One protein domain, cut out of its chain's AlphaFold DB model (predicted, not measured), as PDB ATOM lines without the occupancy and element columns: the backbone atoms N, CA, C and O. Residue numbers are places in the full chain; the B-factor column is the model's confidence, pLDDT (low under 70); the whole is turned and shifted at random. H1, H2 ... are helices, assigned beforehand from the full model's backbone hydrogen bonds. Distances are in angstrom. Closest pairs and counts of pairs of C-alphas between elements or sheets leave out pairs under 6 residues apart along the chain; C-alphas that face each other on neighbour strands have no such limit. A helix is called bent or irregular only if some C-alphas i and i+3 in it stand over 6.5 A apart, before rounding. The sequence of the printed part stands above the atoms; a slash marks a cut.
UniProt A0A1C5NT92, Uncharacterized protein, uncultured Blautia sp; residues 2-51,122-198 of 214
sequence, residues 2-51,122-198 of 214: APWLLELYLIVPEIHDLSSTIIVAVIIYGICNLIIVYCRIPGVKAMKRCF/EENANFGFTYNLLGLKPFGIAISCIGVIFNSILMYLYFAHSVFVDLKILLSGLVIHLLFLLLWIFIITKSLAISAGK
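Overview. This is residues 2 to 51 and 122 to 198 of the 214 residues of an uncharacterized protein of uncultured Blautia sp (UniProt A0A1C5NT92). H1 packs along a long helical hairpin, H4b and H5; H3 slants away, its end packing on H4a and H6. The printed part, all helix, has 127 residues with six named helices, H1 to H6. It is loose, with a radius of gyration of the C-alphas of 17.5 A, and spans 53 by 34 by 19 A.

Arrangement. H1, residues 2 to 11, touches H5, residues 167 to 187. H4, residues 122 to 161, one helix by its hydrogen bonds, is bent: C-alphas 135 and 138, ending arm H4a and beginning arm H4b, are 7.5 A apart. H4b and H5 form a hairpin, and with H1 a bundle. H3, residues 18 to 50, after H2, residues 13 to 16, touches H4a, closest C-alphas Gly 43 and Asn 132, 3.8 A. H6, residues 190 to 198, touches H4a. In H3, 26 of 29 O i to N i+4 pairs are within hydrogen-bond range.

Along the chain. H1 begins at C-alpha 2 (496.203, 509.599, 597.380); H6 ends at C-alpha 198 (503.974, 534.360, 610.046). H3 is 44.0 A long.

Size, cuts and confidence. Residues 52 to 121 are cut out; C-alphas 51 and 122 are 20.0 A apart. No printed residue is under 70.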
ATOM      1  N   ALA A   2     497.216 509.189 598.358       89.25
ATOM      2  CA  ALA A   2     496.203 509.599 597.380       89.25
ATOM      3  C   ALA A   2     496.421 509.134 595.918       89.25
ATOM      4  O   ALA A   2     495.490 508.539 595.389       89.25
ATOM      5  N   PRO A   3     497.602 509.290 595.276       93.88
ATOM      6  CA  PRO A   3     497.742 508.862 593.881       93.88
ATOM      7  C   PRO A   3     497.599 507.343 593.697       93.88
ATOM      8  O   PRO A   3     496.982 506.904 592.738       93.88
ATOM      9  N   TRP A   4     498.065 506.544 594.662       93.25
ATOM     10  CA  TRP A   4     497.889 505.088 594.657       93.25
ATOM     11  C   TRP A   4     496.449 504.660 594.934       93.25
ATOM     12  O   TRP A   4     496.002 503.667 594.383       93.25
ATOM     13  N   LEU A   5     495.716 505.397 595.773       90.94
ATOM     14  CA  LEU A   5     494.296 505.119 596.012       90.94
ATOM     15  C   LEU A   5     493.459 505.402 594.761       90.94
ATOM     16  O   LEU A   5     492.575 504.619 594.429       90.94
ATOM     17  N   LEU A   6     493.765 506.497 594.060       91.88
ATOM     18  CA  LEU A   6     493.120 506.838 592.793       91.88
ATOM     19  C   LEU A   6     493.440 505.805 591.714       91.88
ATOM     20  O   LEU A   6     492.539 505.346 591.028       91.88
ATOM     21  N   GLU A   7     494.700 505.397 591.588       92.31
ATOM     22  CA  GLU A   7     495.087 504.368 590.624       92.31
ATOM     23  C   GLU A   7     494.484 502.994 590.960       92.31
ATOM     24  O   GLU A   7     493.970 502.324 590.070       92.31
ATOM     25  N   LEU A   8     494.461 502.594 592.237       90.06
ATOM     26  CA  LEU A   8     493.824 501.349 592.679       90.06
ATOM     27  C   LEU A   8     492.336 501.322 592.316       90.06
ATOM     28  O   LEU A   8     491.844 500.305 591.833       90.06
ATOM     29  N   TYR A   9     491.643 502.446 592.502       89.75
ATOM     30  CA  TYR A   9     490.251 502.595 592.086       89.75
ATOM     31  C   TYR A   9     490.077 502.411 590.571       89.75
ATOM     32  O   TYR A   9     489.064 501.882 590.136       89.75
ATOM     33  N   LEU A  10     491.054 502.812 589.752       90.00
ATOM     34  CA  LEU A  10     490.992 502.632 588.297       90.00
ATOM     35  C   LEU A  10     491.308 501.196 587.860       90.00
ATOM     36  O   LEU A  10     490.758 500.741 586.862       90.00
ATOM     37  N   ILE A  11     492.182 500.494 588.587       87.69
ATOM     38  CA  ILE A  11     492.643 499.140 588.238       87.69
ATOM     39  C   ILE A  11     491.668 498.051 588.694       87.69
ATOM     40  O   ILE A  11     491.588 497.025 588.024       87.69
ATOM     41  N   VAL A  12     490.970 498.237 589.819       87.94
ATOM     42  CA  VAL A  12     490.147 497.196 590.463       87.94
ATOM     43  C   VAL A  12     488.658 497.542 590.320       87.94
ATOM     44  O   VAL A  12     488.141 498.327 591.124       87.94
ATOM     45  N   PRO A  13     487.948 496.979 589.319       84.75
ATOM     46  CA  PRO A  13     486.537 497.281 589.073       84.75
ATOM     47  C   PRO A  13     485.628 496.924 590.253       84.75
ATOM     48  O   PRO A  13     484.627 497.594 590.479       84.75
ATOM     49  N   GLU A  14     485.989 495.921 591.054       84.25
ATOM     50  CA  GLU A  14     485.232 495.481 592.233       84.25
ATOM     51  C   GLU A  14     485.138 496.566 593.313       84.25
ATOM     52  O   GLU A  14     484.260 496.516 594.178       84.25
ATOM     53  N   ILE A  15     486.030 497.565 593.287       85.25
ATOM     54  CA  ILE A  15     485.950 498.716 594.192       85.25
ATOM     55  C   ILE A  15     484.795 499.636 593.786       85.25
ATOM     56  O   ILE A  15     484.289 500.349 594.645       85.25
ATOM     57  N   HIS A  16     484.333 499.617 592.532       86.19
ATOM     58  CA  HIS A  16     483.246 500.488 592.058       86.19
ATOM     59  C   HIS A  16     481.893 500.129 592.678       86.19
ATOM     60  O   HIS A  16     480.998 500.975 592.715       86.19
ATOM     61  N   ASP A  17     481.761 498.919 593.222       91.44
ATOM     62  CA  ASP A  17     480.588 498.515 593.985       91.44
ATOM     63  C   ASP A  17     480.465 499.320 595.283       91.44
ATOM     64  O   ASP A  17     481.431 499.526 596.025       91.44
ATOM     65  N   LEU A  18     479.238 499.745 595.600       88.31
ATOM     66  CA  LEU A  18     478.958 500.608 596.752       88.31
ATOM     67  C   LEU A  18     479.429 499.991 598.078       88.31
ATOM     68  O   LEU A  18     480.014 500.682 598.913       88.31
ATOM     69  N   SER A  19     479.191 498.692 598.273       90.06
ATOM     70  CA  SER A  19     479.606 497.961 599.475       90.06
ATOM     71  C   SER A  19     481.128 497.968 599.636       90.06
ATOM     72  O   SER A  19     481.635 498.343 600.695       90.06
ATOM     73  N   SER A  20     481.857 497.627 598.572       86.81
ATOM     74  CA  SER A  20     483.320 497.631 598.526       86.81
ATOM     75  C   SER A  20     483.894 499.032 598.740       86.81
ATOM     76  O   SER A  20     484.799 499.204 599.559       86.81
ATOM     77  N   THR A  21     483.332 500.055 598.084       87.81
ATOM     78  CA  THR A  21     483.736 501.459 598.261       87.81
ATOM     79  C   THR A  21     483.605 501.898 599.719       87.81
ATOM     80  O   THR A  21     484.530 502.508 600.256       87.81
ATOM     81  N   ILE A  22     482.488 501.580 600.387       91.25
ATOM     82  CA  ILE A  22     482.271 501.945 601.797       91.25
ATOM     83  C   ILE A  22     483.322 501.282 602.692       91.25
ATOM     84  O   ILE A  22     483.919 501.951 603.536       91.25
ATOM     85  N   ILE A  23     483.592 499.989 602.490       89.88
ATOM     86  CA  ILE A  23     484.605 499.254 603.263       89.88
ATOM     87  C   ILE A  23     485.987 499.891 603.075       89.88
ATOM     88  O   ILE A  23     486.674 500.195 604.053       89.88
ATOM     89  N   VAL A  24     486.375 500.155 601.826       88.38
ATOM     90  CA  VAL A  24     487.652 500.799 601.491       88.38
ATOM     91  C   VAL A  24     487.740 502.198 602.108       88.38
ATOM     92  O   VAL A  24     488.771 502.540 602.687       88.38
ATOM     93  N   ALA A  25     486.665 502.989 602.072       88.06
ATOM     94  CA  ALA A  25     486.627 504.324 602.666       88.06
ATOM     95  C   ALA A  25     486.822 504.293 604.190       88.06
ATOM     96  O   ALA A  25     487.592 505.094 604.721       88.06
ATOM     97  N   VAL A  26     486.188 503.348 604.893       92.38
ATOM     98  CA  VAL A  26     486.362 503.165 606.345       92.38
ATOM     99  C   VAL A  26     487.803 502.773 606.682       92.38
ATOM    100  O   VAL A  26     488.396 503.341 607.603       92.38
ATOM    101  N   ILE A  27     488.401 501.858 605.912       90.62
ATOM    102  CA  ILE A  27     489.804 501.456 606.089       90.62
ATOM    103  C   ILE A  27     490.736 502.653 605.859       90.62
ATOM    104  O   ILE A  27     491.598 502.932 606.695       90.62
ATOM    105  N   ILE A  28     490.543 503.396 604.764       89.62
ATOM    106  CA  ILE A  28     491.331 504.599 604.453       89.62
ATOM    107  C   ILE A  28     491.192 505.627 605.573       89.62
ATOM    108  O   ILE A  28     492.202 506.166 606.017       89.62
ATOM    109  N   TYR A  29     489.979 505.869 606.069       89.75
ATOM    110  CA  TYR A  29     489.735 506.792 607.175       89.75
ATOM    111  C   TYR A  29     490.502 506.382 608.442       89.75
ATOM    112  O   TYR A  29     491.163 507.216 609.068       89.75
ATOM    113  N   GLY A  30     490.491 505.092 608.794       90.19
ATOM    114  CA  GLY A  30     491.277 504.559 609.909       90.19
ATOM    115  C   GLY A  30     492.781 504.782 609.727       90.19
ATOM    116  O   GLY A  30     493.448 505.317 610.616       90.19
ATOM    117  N   ILE A  31     493.315 504.460 608.547       89.06
ATOM    118  CA  ILE A  31     494.738 504.652 608.226       89.06
ATOM    119  C   ILE A  31     495.109 506.143 608.236       89.06
ATOM    120  O   ILE A  31     496.162 506.512 608.756       89.06
ATOM    121  N   CYS A  32     494.251 507.020 607.708       86.75
ATOM    122  CA  CYS A  32     494.458 508.467 607.720       86.75
ATOM    123  C   CYS A  32     494.625 509.004 609.145       86.75
ATOM    124  O   CYS A  32     495.549 509.781 609.384       86.75
ATOM    125  N   ASN A  33     493.812 508.547 610.103       86.31
ATOM    126  CA  ASN A  33     493.949 508.936 611.510       86.31
ATOM    127  C   ASN A  33     495.307 508.522 612.102       86.31
ATOM    128  O   ASN A  33     495.949 509.315 612.791       86.31
ATOM    129  N   LEU A  34     495.801 507.325 611.774       85.81
ATOM    130  CA  LEU A  34     497.137 506.881 612.195       85.81
ATOM    131  C   LEU A  34     498.251 507.720 611.550       85.81
ATOM    132  O   LEU A  34     499.211 508.117 612.216       85.81
ATOM    133  N   ILE A  35     498.116 508.037 610.260       84.38
ATOM    134  CA  ILE A  35     499.087 508.859 609.525       84.38
ATOM    135  C   ILE A  35     499.143 510.283 610.077       84.38
ATOM    136  O   ILE A  35     500.235 510.844 610.134       84.38
ATOM    137  N   ILE A  36     498.019 510.854 610.523       82.62
ATOM    138  CA  ILE A  36     497.984 512.181 611.163       82.62
ATOM    139  C   ILE A  36     498.869 512.205 612.417       82.62
ATOM    140  O   ILE A  36     499.609 513.163 612.650       82.62
ATOM    141  N   VAL A  37     498.855 511.134 613.212       83.44
ATOM    142  CA  VAL A  37     499.736 511.030 614.384       83.44
ATOM    143  C   VAL A  37     501.197 510.915 613.943       83.44
ATOM    144  O   VAL A  37     502.064 511.627 614.457       83.44
ATOM    145  N   TYR A  38     501.476 510.072 612.947       84.06
ATOM    146  CA  TYR A  38     502.838 509.845 612.462       84.06
ATOM    147  C   TYR A  38     503.449 511.080 611.783       84.06
ATOM    148  O   TYR A  38     504.634 511.368 611.972       84.06
ATOM    149  N   CYS A  39     502.661 511.859 611.031       86.81
ATOM    150  CA  CYS A  39     503.155 513.009 610.269       86.81
ATOM    151  C   CYS A  39     503.671 514.144 611.156       86.81
ATOM    152  O   CYS A  39     504.507 514.940 610.719       86.81
ATOM    153  N   ARG A  40     503.238 514.189 612.421       88.19
ATOM    154  CA  ARG A  40     503.669 515.198 613.391       88.19
ATOM    155  C   ARG A  40     505.167 515.125 613.689       88.19
ATOM    156  O   ARG A  40     505.806 516.160 613.858       88.19
ATOM    157  N   ILE A  41     505.757 513.929 613.720       91.00
ATOM    158  CA  ILE A  41     507.178 513.740 614.059       91.00
ATOM    159  C   ILE A  41     508.112 514.401 613.023       91.00
ATOM    160  O   ILE A  41     508.920 515.256 613.407       91.00
ATOM    161  N   PRO A  42     508.047 514.064 611.716       94.88
ATOM    162  CA  PRO A  42     508.834 514.763 610.705       94.88
ATOM    163  C   PRO A  42     508.374 516.216 610.525       94.88
ATOM    164  O   PRO A  42     509.206 517.070 610.214       94.88
ATOM    165  N   GLY A  43     507.096 516.517 610.780       95.94
ATOM    166  CA  GLY A  43     506.550 517.872 610.753       95.94
ATOM    167  C   GLY A  43     507.244 518.822 611.727       95.94
ATOM    168  O   GLY A  43     507.745 519.867 611.318       95.94
ATOM    169  N   VAL A  44     507.392 518.435 612.997       94.44
ATOM    170  CA  VAL A  44     508.105 519.248 614.003       94.44
ATOM    171  C   VAL A  44     509.569 519.471 613.604       94.44
ATOM    172  O   VAL A  44     510.104 520.567 613.787       94.44
ATOM    173  N   LYS A  45     510.229 518.470 613.003       95.69
ATOM    174  CA  LYS A  45     511.589 518.642 612.460       95.69
ATOM    175  C   LYS A  45     511.608 519.657 611.312       95.69
ATOM    176  O   LYS A  45     512.524 520.475 611.245       95.69
ATOM    177  N   ALA A  46     510.616 519.634 610.424       97.19
ATOM    178  CA  ALA A  46     510.486 520.605 609.338       97.19
ATOM    179  C   ALA A  46     510.192 522.023 609.852       97.19
ATOM    180  O   ALA A  46     510.799 522.974 609.362       97.19
ATOM    181  N   MET A  47     509.353 522.160 610.881       97.31
ATOM    182  CA  MET A  47     509.093 523.431 611.560       97.31
ATOM    183  C   MET A  47     510.390 524.038 612.114       97.31
ATOM    184  O   MET A  47     510.707 525.180 611.797       97.31
ATOM    185  N   LYS A  48     511.205 523.257 612.839       96.31
ATOM    186  CA  LYS A  48     512.515 523.712 613.355       96.31
ATOM    187  C   LYS A  48     513.504 524.099 612.250       96.31
ATOM    188  O   LYS A  48     514.344 524.963 612.452       96.31
ATOM    189  N   ARG A  49     513.413 523.493 611.061       96.31
ATOM    190  CA  ARG A  49     514.216 523.906 609.891       96.31
ATOM    191  C   ARG A  49     513.755 525.233 609.285       96.31
ATOM    192  O   ARG A  49     514.539 525.856 608.577       96.31
ATOM    193  N   CYS A  50     512.494 525.611 609.484       97.12
ATOM    194  CA  CYS A  50     511.960 526.907 609.060       97.12
ATOM    195  C   CYS A  50     512.270 527.992 610.097       97.12
ATOM    196  O   CYS A  50     512.581 529.115 609.723       97.12
ATOM    197  N   PHE A  51     512.232 527.623 611.378       96.88
ATOM    198  CA  PHE A  51     512.384 528.511 612.527       96.88
ATOM    199  C   PHE A  51     513.404 527.924 613.514       96.88
ATOM    200  O   PHE A  51     513.017 527.298 614.503       96.88
ATOM    201  N   GLU A 122     492.268 528.708 613.526       98.06
ATOM    202  CA  GLU A 122     492.395 528.439 612.091       98.06
ATOM    203  C   GLU A 122     493.842 528.598 611.608       98.06
ATOM    204  O   GLU A 122     494.404 527.685 610.996       98.06
ATOM    205  N   GLU A 123     494.495 529.715 611.930       98.38
ATOM    206  CA  GLU A 123     495.880 529.948 611.511       98.38
ATOM    207  C   GLU A 123     496.862 528.973 612.181       98.38
ATOM    208  O   GLU A 123     497.826 528.532 611.551       98.38
ATOM    209  N   ASN A 124     496.602 528.554 613.424       97.94
ATOM    210  CA  ASN A 124     497.377 527.501 614.085       97.94
ATOM    211  C   ASN A 124     497.225 526.152 613.364       97.94
ATOM    212  O   ASN A 124     498.214 525.448 613.140       97.94
ATOM    213  N   ALA A 125     496.000 525.796 612.964       96.88
ATOM    214  CA  ALA A 125     495.731 524.579 612.203       96.88
ATOM    215  C   ALA A 125     496.414 524.614 610.826       96.88
ATOM    216  O   ALA A 125     497.086 523.650 610.450       96.88
ATOM    217  N   ASN A 126     496.333 525.741 610.112       97.88
ATOM    218  CA  ASN A 126     497.002 525.955 608.825       97.88
ATOM    219  C   ASN A 126     498.529 525.888 608.951       97.88
ATOM    220  O   ASN A 126     499.209 525.250 608.137       97.88
ATOM    221  N   PHE A 127     499.094 526.494 609.995       98.00
ATOM    222  CA  PHE A 127     500.519 526.381 610.276       98.00
ATOM    223  C   PHE A 127     500.910 524.922 610.550       98.00
ATOM    224  O   PHE A 127     501.818 524.402 609.899       98.00
ATOM    225  N   GLY A 128     500.151 524.235 611.409       96.31
ATOM    226  CA  GLY A 128     500.226 522.794 611.660       96.31
ATOM    227  C   GLY A 128     500.289 521.954 610.391       96.31
ATOM    228  O   GLY A 128     501.218 521.176 610.165       96.31
ATOM    229  N   PHE A 129     499.290 522.141 609.537       95.19
ATOM    230  CA  PHE A 129     499.128 521.431 608.280       95.19
ATOM    231  C   PHE A 129     500.326 521.628 607.345       95.19
ATOM    232  O   PHE A 129     500.892 520.656 606.840       95.19
ATOM    233  N   THR A 130     500.765 522.873 607.157       96.94
ATOM    234  CA  THR A 130     501.839 523.196 606.205       96.94
ATOM    235  C   THR A 130     503.195 522.628 606.617       96.94
ATOM    236  O   THR A 130     503.879 522.041 605.772       96.94
ATOM    237  N   TYR A 131     503.599 522.727 607.893       97.00
ATOM    238  CA  TYR A 131     504.872 522.128 608.314       97.00
ATOM    239  C   TYR A 131     504.802 520.595 608.377       97.00
ATOM    240  O   TYR A 131     505.808 519.940 608.098       97.00
ATOM    241  N   ASN A 132     503.638 520.007 608.681       96.12
ATOM    242  CA  ASN A 132     503.445 518.553 608.638       96.12
ATOM    243  C   ASN A 132     503.597 518.019 607.210       96.12
ATOM    244  O   ASN A 132     504.354 517.071 606.989       96.12
ATOM    245  N   LEU A 133     502.966 518.670 606.227       94.94
ATOM    246  CA  LEU A 133     503.165 518.347 604.814       94.94
ATOM    247  C   LEU A 133     504.627 518.505 604.406       94.94
ATOM    248  O   LEU A 133     505.197 517.606 603.792       94.94
ATOM    249  N   LEU A 134     505.277 519.601 604.796       97.38
ATOM    250  CA  LEU A 134     506.691 519.809 604.487       97.38
ATOM    251  C   LEU A 134     507.587 518.707 605.071       97.38
ATOM    252  O   LEU A 134     508.532 518.274 604.411       97.38
ATOM    253  N   GLY A 135     507.283 518.223 606.278       96.06
ATOM    254  CA  GLY A 135     507.954 517.076 606.889       96.06
ATOM    255  C   GLY A 135     507.769 515.779 606.101       96.06
ATOM    256  O   GLY A 135     508.706 514.987 606.001       96.06
ATOM    257  N   LEU A 136     506.597 515.584 605.496       94.69
ATOM    258  CA  LEU A 136     506.285 514.425 604.658       94.69
ATOM    259  C   LEU A 136     506.790 514.530 603.216       94.69
ATOM    260  O   LEU A 136     506.768 513.522 602.508       94.69
ATOM    261  N   LYS A 137     507.279 515.695 602.775       95.94
ATOM    262  CA  LYS A 137     507.720 515.922 601.388       95.94
ATOM    263  C   LYS A 137     508.628 514.818 600.822       95.94
ATOM    264  O   LYS A 137     508.346 514.375 599.711       95.94
ATOM    265  N   PRO A 138     509.659 514.314 601.535       95.56
ATOM    266  CA  PRO A 138     510.497 513.234 601.009       95.56
ATOM    267  C   PRO A 138     509.710 511.951 600.708       95.56
ATOM    268  O   PRO A 138     509.909 511.344 599.661       95.56
ATOM    269  N   PHE A 139     508.774 511.573 601.584       93.88
ATOM    270  CA  PHE A 139     507.913 510.404 601.383       93.88
ATOM    271  C   PHE A 139     506.927 510.626 600.238       93.88
ATOM    272  O   PHE A 139     506.717 509.731 599.427       93.88
ATOM    273  N   GLY A 140     506.351 511.825 600.146       94.94
ATOM    274  CA  GLY A 140     505.460 512.207 599.056       94.94
ATOM    275  C   GLY A 140     506.123 512.101 597.683       94.94
ATOM    276  O   GLY A 140     505.559 511.490 596.774       94.94
ATOM    277  N   ILE A 141     507.346 512.624 597.560       97.69
ATOM    278  CA  ILE A 141     508.165 512.506 596.346       97.69
ATOM    279  C   ILE A 141     508.479 511.038 596.061       97.69
ATOM    280  O   ILE A 141     508.202 510.576 594.960       97.69
ATOM    281  N   ALA A 142     508.991 510.288 597.044       97.25
ATOM    282  CA  ALA A 142     509.352 508.883 596.858       97.25
ATOM    283  C   ALA A 142     508.162 508.041 596.372       97.25
ATOM    284  O   ALA A 142     508.266 507.352 595.362       97.25
ATOM    285  N   ILE A 143     507.010 508.154 597.038       95.81
ATOM    286  CA  ILE A 143     505.782 507.425 596.693       95.81
ATOM    287  C   ILE A 143     505.299 507.771 595.278       95.81
ATOM    288  O   ILE A 143     504.835 506.878 594.571       95.81
ATOM    289  N   SER A 144     505.409 509.037 594.867       97.62
ATOM    290  CA  SER A 144     505.004 509.472 593.523       97.62
ATOM    291  C   SER A 144     505.989 508.973 592.459       97.62
ATOM    292  O   SER A 144     505.569 508.477 591.421       97.62
ATOM    293  N   CYS A 145     507.299 509.016 592.731       98.06
ATOM    294  CA  CYS A 145     508.318 508.470 591.830       98.06
ATOM    295  C   CYS A 145     508.161 506.960 591.627       98.06
ATOM    296  O   CYS A 145     508.272 506.496 590.496       98.06
ATOM    297  N   ILE A 146     507.872 506.198 592.690       98.00
ATOM    298  CA  ILE A 146     507.595 504.758 592.569       98.00
ATOM    299  C   ILE A 146     506.407 504.536 591.628       98.00
ATOM    300  O   ILE A 146     506.496 503.684 590.753       98.00
ATOM    301  N   GLY A 147     505.337 505.328 591.750       97.00
ATOM    302  CA  GLY A 147     504.168 505.219 590.875       97.00
ATOM    303  C   GLY A 147     504.460 505.569 589.416       97.00
ATOM    304  O   GLY A 147     504.030 504.850 588.514       97.00
ATOM    305  N   VAL A 148     505.259 506.613 589.168       97.88
ATOM    306  CA  VAL A 148     505.728 506.969 587.815       97.88
ATOM    307  C   VAL A 148     506.553 505.836 587.205       97.88
ATOM    308  O   VAL A 148     506.309 505.448 586.063       97.88
ATOM    309  N   ILE A 149     507.513 505.285 587.954       97.69
ATOM    310  CA  ILE A 149     508.368 504.182 587.491       97.69
ATOM    311  C   ILE A 149     507.521 502.936 587.226       97.69
ATOM    312  O   ILE A 149     507.652 502.328 586.166       97.69
ATOM    313  N   PHE A 150     506.624 502.589 588.148       95.56
ATOM    314  CA  PHE A 150     505.715 501.452 588.027       95.56
ATOM    315  C   PHE A 150     504.861 501.539 586.756       95.56
ATOM    316  O   PHE A 150     504.897 500.624 585.934       95.56
ATOM    317  N   ASN A 151     504.186 502.670 586.533       95.25
ATOM    318  CA  ASN A 151     503.381 502.891 585.329       95.25
ATOM    319  C   ASN A 151     504.229 502.880 584.051       95.25
ATOM    320  O   ASN A 151     503.808 502.333 583.034       95.25
ATOM    321  N   SER A 152     505.445 503.430 584.098       95.06
ATOM    322  CA  SER A 152     506.363 503.421 582.952       95.06
ATOM    323  C   SER A 152     506.805 502.001 582.582       95.06
ATOM    324  O   SER A 152     506.846 501.661 581.400       95.06
ATOM    325  N   ILE A 153     507.090 501.153 583.578       94.50
ATOM    326  CA  ILE A 153     507.429 499.737 583.371       94.50
ATOM    327  C   ILE A 153     506.230 498.985 582.789       94.50
ATOM    328  O   ILE A 153     506.391 498.274 581.799       94.50
ATOM    329  N   LEU A 154     505.029 499.157 583.350       92.94
ATOM    330  CA  LEU A 154     503.822 498.509 582.826       92.94
ATOM    331  C   LEU A 154     503.517 498.935 581.391       92.94
ATOM    332  O   LEU A 154     503.186 498.092 580.562       92.94
ATOM    333  N   MET A 155     503.689 500.217 581.072       93.12
ATOM    334  CA  MET A 155     503.517 500.727 579.714       93.12
ATOM    335  C   MET A 155     504.546 500.120 578.750       93.12
ATOM    336  O   MET A 155     504.183 499.702 577.654       93.12
ATOM    337  N   TYR A 156     505.812 499.994 579.159       92.88
ATOM    338  CA  TYR A 156     506.821 499.289 578.362       92.88
ATOM    339  C   TYR A 156     506.431 497.824 578.115       92.88
ATOM    340  O   TYR A 156     506.485 497.355 576.979       92.88
ATOM    341  N   LEU A 157     505.993 497.106 579.154       92.31
ATOM    342  CA  LEU A 157     505.570 495.708 579.040       92.31
ATOM    343  C   LEU A 157     504.308 495.539 578.183       92.31
ATOM    344  O   LEU A 157     504.219 494.561 577.445       92.31
ATOM    345  N   TYR A 158     503.370 496.487 578.229       90.44
ATOM    346  CA  TYR A 158     502.203 496.517 577.347       90.44
ATOM    347  C   TYR A 158     502.629 496.497 575.872       90.44
ATOM    348  O   TYR A 158     502.194 495.627 575.120       90.44
ATOM    349  N   PHE A 159     503.549 497.384 575.476       89.00
ATOM    350  CA  PHE A 159     504.027 497.459 574.091       89.00
ATOM    351  C   PHE A 159     504.974 496.317 573.699       89.00
ATOM    352  O   PHE A 159     504.945 495.876 572.554       89.00
ATOM    353  N   ALA A 160     505.820 495.841 574.617       90.81
ATOM    354  CA  ALA A 160     506.847 494.844 574.312       90.81
ATOM    355  C   ALA A 160     506.360 493.388 574.430       90.81
ATOM    356  O   ALA A 160     506.852 492.523 573.713       90.81
ATOM    357  N   HIS A 161     505.415 493.108 575.333       85.75
ATOM    358  CA  HIS A 161     505.013 491.745 575.709       85.75
ATOM    359  C   HIS A 161     503.488 491.533 575.719       85.75
ATOM    360  O   HIS A 161     503.030 490.488 576.172       85.75
ATOM    361  N   SER A 162     502.692 492.486 575.209       79.94
ATOM    362  CA  SER A 162     501.222 492.385 575.107       79.94
ATOM    363  C   SER A 162     500.521 492.083 576.442       79.94
ATOM    364  O   SER A 162     499.618 491.253 576.513       79.94
ATOM    365  N   VAL A 163     500.942 492.752 577.520       78.50
ATOM    366  CA  VAL A 163     500.257 492.663 578.822       78.50
ATOM    367  C   VAL A 163     498.810 493.167 578.700       78.50
ATOM    368  O   VAL A 163     498.568 494.243 578.160       78.50
ATOM    369  N   PHE A 164     497.848 492.417 579.246       77.69
ATOM    370  CA  PHE A 164     496.414 492.741 579.208       77.69
ATOM    371  C   PHE A 164     496.015 493.771 580.279       77.69
ATOM    372  O   PHE A 164     495.304 493.454 581.229       77.69
ATOM    373  N   VAL A 165     496.476 495.013 580.135       81.50
ATOM    374  CA  VAL A 165     495.988 496.162 580.920       81.50
ATOM    375  C   VAL A 165     495.556 497.263 579.956       81.50
ATOM    376  O   VAL A 165     496.218 497.492 578.944       81.50
ATOM    377  N   ASP A 166     494.445 497.944 580.244       89.19
ATOM    378  CA  ASP A 166     493.974 499.058 579.413       89.19
ATOM    379  C   ASP A 166     494.996 500.210 579.437       89.19
ATOM    380  O   ASP A 166     495.331 500.760 580.491       89.19
ATOM    381  N   LEU A 167     495.465 500.608 578.252       90.25
ATOM    382  CA  LEU A 167     496.412 501.705 578.070       90.25
ATOM    383  C   LEU A 167     495.908 503.024 578.679       90.25
ATOM    384  O   LEU A 167     496.709 503.816 579.177       90.25
ATOM    385  N   LYS A 168     494.592 503.271 578.678       92.38
ATOM    386  CA  LYS A 168     493.993 504.466 579.292       92.38
ATOM    387  C   LYS A 168     494.196 504.478 580.802       92.38
ATOM    388  O   LYS A 168     494.501 505.534 581.352       92.38
ATOM    389  N   ILE A 169     494.072 503.320 581.454       92.19
ATOM    390  CA  ILE A 169     494.305 503.180 582.896       92.19
ATOM    391  C   ILE A 169     495.773 503.498 583.197       92.19
ATOM    392  O   ILE A 169     496.037 504.372 584.019       92.19
ATOM    393  N   LEU A 170     496.716 502.907 582.455       92.94
ATOM    394  CA  LEU A 170     498.153 503.172 582.627       92.94
ATOM    395  C   LEU A 170     498.511 504.652 582.418       92.94
ATOM    396  O   LEU A 170     499.238 505.247 583.213       92.94
ATOM    397  N   LEU A 171     497.973 505.279 581.367       94.81
ATOM    398  CA  LEU A 171     498.216 506.696 581.097       94.81
ATOM    399  C   LEU A 171     497.635 507.586 582.203       94.81
ATOM    400  O   LEU A 171     498.285 508.536 582.638       94.81
ATOM    401  N   SER A 172     496.428 507.277 582.681       95.44
ATOM    402  CA  SER A 172     495.799 508.024 583.770       95.44
ATOM    403  C   SER A 172     496.570 507.888 585.087       95.44
ATOM    404  O   SER A 172     496.818 508.903 585.738       95.44
ATOM    405  N   GLY A 173     497.037 506.681 585.431       95.94
ATOM    406  CA  GLY A 173     497.895 506.430 586.589       95.94
ATOM    407  C   GLY A 173     499.187 507.240 586.510       95.94
ATOM    408  O   GLY A 173     499.516 507.984 587.439       95.94
ATOM    409  N   LEU A 174     499.866 507.204 585.358       96.69
ATOM    410  CA  LEU A 174     501.070 508.000 585.110       96.69
ATOM    411  C   LEU A 174     500.822 509.503 585.319       96.69
ATOM    412  O   LEU A 174     501.576 510.155 586.043       96.69
ATOM    413  N   VAL A 175     499.759 510.052 584.724       97.38
ATOM    414  CA  VAL A 175     499.397 511.473 584.864       97.38
ATOM    415  C   VAL A 175     499.093 511.825 586.320       97.38
ATOM    416  O   VAL A 175     499.593 512.836 586.812       97.38
ATOM    417  N   ILE A 176     498.333 510.991 587.035       97.62
ATOM    418  CA  ILE A 176     498.014 511.198 588.454       97.62
ATOM    419  C   ILE A 176     499.302 511.275 589.283       97.62
ATOM    420  O   ILE A 176     499.501 512.247 590.017       97.62
ATOM    421  N   HIS A 177     500.212 510.305 589.151       98.06
ATOM    422  CA  HIS A 177     501.473 510.316 589.905       98.06
ATOM    423  C   HIS A 177     502.365 511.503 589.544       98.06
ATOM    424  O   HIS A 177     502.968 512.097 590.439       98.06
ATOM    425  N   LEU A 178     502.411 511.902 588.269       98.12
ATOM    426  CA  LEU A 178     503.143 513.093 587.836       98.12
ATOM    427  C   LEU A 178     502.570 514.371 588.459       98.12
ATOM    428  O   LEU A 178     503.333 515.175 588.992       98.12
ATOM    429  N   LEU A 179     501.248 514.555 588.470       98.00
ATOM    430  CA  LEU A 179     500.616 515.726 589.089       98.00
ATOM    431  C   LEU A 179     500.906 515.804 590.593       98.00
ATOM    432  O   LEU A 179     501.253 516.872 591.104       98.00
ATOM    433  N   PHE A 180     500.831 514.675 591.301       97.88
ATOM    434  CA  PHE A 180     501.199 514.626 592.717       97.88
ATOM    435  C   PHE A 180     502.688 514.913 592.935       97.88
ATOM    436  O   PHE A 180     503.034 515.642 593.867       97.88
ATOM    437  N   LEU A 181     503.572 514.406 592.073       98.31
ATOM    438  CA  LEU A 181     505.000 514.710 592.128       98.31
ATOM    439  C   LEU A 181     505.257 516.218 591.960       98.31
ATOM    440  O   LEU A 181     505.991 516.804 592.759       98.31
ATOM    441  N   LEU A 182     504.607 516.861 590.985       98.00
ATOM    442  CA  LEU A 182     504.691 518.309 590.769       98.00
ATOM    443  C   LEU A 182     504.180 519.091 591.989       98.00
ATOM    444  O   LEU A 182     504.852 520.022 592.438       98.00
ATOM    445  N   LEU A 183     503.052 518.685 592.581       97.38
ATOM    446  CA  LEU A 183     502.524 519.282 593.813       97.38
ATOM    447  C   LEU A 183     503.559 519.233 594.944       97.38
ATOM    448  O   LEU A 183     503.826 520.249 595.594       97.38
ATOM    449  N   TRP A 184     504.190 518.076 595.162       97.62
ATOM    450  CA  TRP A 184     505.208 517.931 596.200       97.62
ATOM    451  C   TRP A 184     506.436 518.799 595.940       97.62
ATOM    452  O   TRP A 184     506.978 519.379 596.882       97.62
ATOM    453  N   ILE A 185     506.885 518.903 594.688       97.44
ATOM    454  CA  ILE A 185     508.074 519.676 594.319       97.44
ATOM    455  C   ILE A 185     507.810 521.177 594.454       97.44
ATOM    456  O   ILE A 185     508.568 521.846 595.167       97.44
ATOM    457  N   PHE A 186     506.742 521.676 593.830       97.69
ATOM    458  CA  PHE A 186     506.516 523.107 593.611       97.69
ATOM    459  C   PHE A 186     505.628 523.776 594.662       97.69
ATOM    460  O   PHE A 186     505.896 524.916 595.032       97.69
ATOM    461  N   ILE A 187     504.601 523.092 595.174       97.12
ATOM    462  CA  ILE A 187     503.639 523.699 596.109       97.12
ATOM    463  C   ILE A 187     504.123 523.529 597.550       97.12
ATOM    464  O   ILE A 187     504.198 524.492 598.316       97.12
ATOM    465  N   ILE A 188     504.510 522.308 597.926       97.44
ATOM    466  CA  ILE A 188     504.916 522.008 599.302       97.44
ATOM    467  C   ILE A 188     506.355 522.476 599.527       97.44
ATOM    468  O   ILE A 188     507.315 521.754 599.267       97.44
ATOM    469  N   THR A 189     506.536 523.708 599.996       97.62
ATOM    470  CA  THR A 189     507.857 524.345 600.146       97.62
ATOM    471  C   THR A 189     508.089 524.890 601.553       97.62
ATOM    472  O   THR A 189     507.157 525.073 602.335       97.62
ATOM    473  N   LYS A 190     509.353 525.201 601.879       97.69
ATOM    474  CA  LYS A 190     509.687 525.939 603.110       97.69
ATOM    475  C   LYS A 190     508.977 527.292 603.166       97.69
ATOM    476  O   LYS A 190     508.507 527.677 604.227       97.69
ATOM    477  N   SER A 191     508.869 527.980 602.027       97.75
ATOM    478  CA  SER A 191     508.189 529.277 601.928       97.75
ATOM    479  C   SER A 191     506.726 529.189 602.370       97.75
ATOM    480  O   SER A 191     506.277 530.022 603.156       97.75
ATOM    481  N   LEU A 192     506.010 528.134 601.958       97.81
ATOM    482  CA  LEU A 192     504.622 527.896 602.368       97.81
ATOM    483  C   LEU A 192     504.488 527.788 603.897       97.81
ATOM    484  O   LEU A 192     503.674 528.490 604.492       97.81
ATOM    485  N   ALA A 193     505.328 526.965 604.534       97.94
ATOM    486  CA  ALA A 193     505.323 526.794 605.990       97.94
ATOM    487  C   ALA A 193     505.752 528.070 606.737       97.94
ATOM    488  O   ALA A 193     505.169 528.411 607.766       97.94
ATOM    489  N   ILE A 194     506.738 528.806 606.210       98.44
ATOM    490  CA  ILE A 194     507.178 530.083 606.789       98.44
ATOM    491  C   ILE A 194     506.047 531.111 606.732       98.44
ATOM    492  O   ILE A 194     505.775 531.783 607.725       98.44
ATOM    493  N   SER A 195     505.371 531.222 605.588       98.12
ATOM    494  CA  SER A 195     504.258 532.152 605.395       98.12
ATOM    495  C   SER A 195     503.103 531.853 606.354       98.12
ATOM    496  O   SER A 195     502.628 532.763 607.031       98.12
ATOM    497  N   ALA A 196     502.720 530.580 606.501       98.44
ATOM    498  CA  ALA A 196     501.696 530.165 607.462       98.44
ATOM    499  C   ALA A 196     502.097 530.472 608.917       98.44
ATOM    500  O   ALA A 196     501.306 531.039 609.663       98.44
ATOM    501  N   GLY A 197     503.350 530.206 609.307       98.38
ATOM    502  CA  GLY A 197     503.844 530.552 610.646       98.38
ATOM    503  C   GLY A 197     503.803 532.057 610.936       98.38
ATOM    504  O   GLY A 197     503.472 532.468 612.047       98.38
ATOM    505  N   LYS A 198     504.087 532.896 609.931       98.50
ATOM    506  CA  LYS A 198     503.974 534.360 610.046       98.50
ATOM    507  C   LYS A 198     502.523 534.826 610.170       98.50
ATOM    508  O   LYS A 198     502.262 535.746 610.940       98.50
TER     509      LYS A 198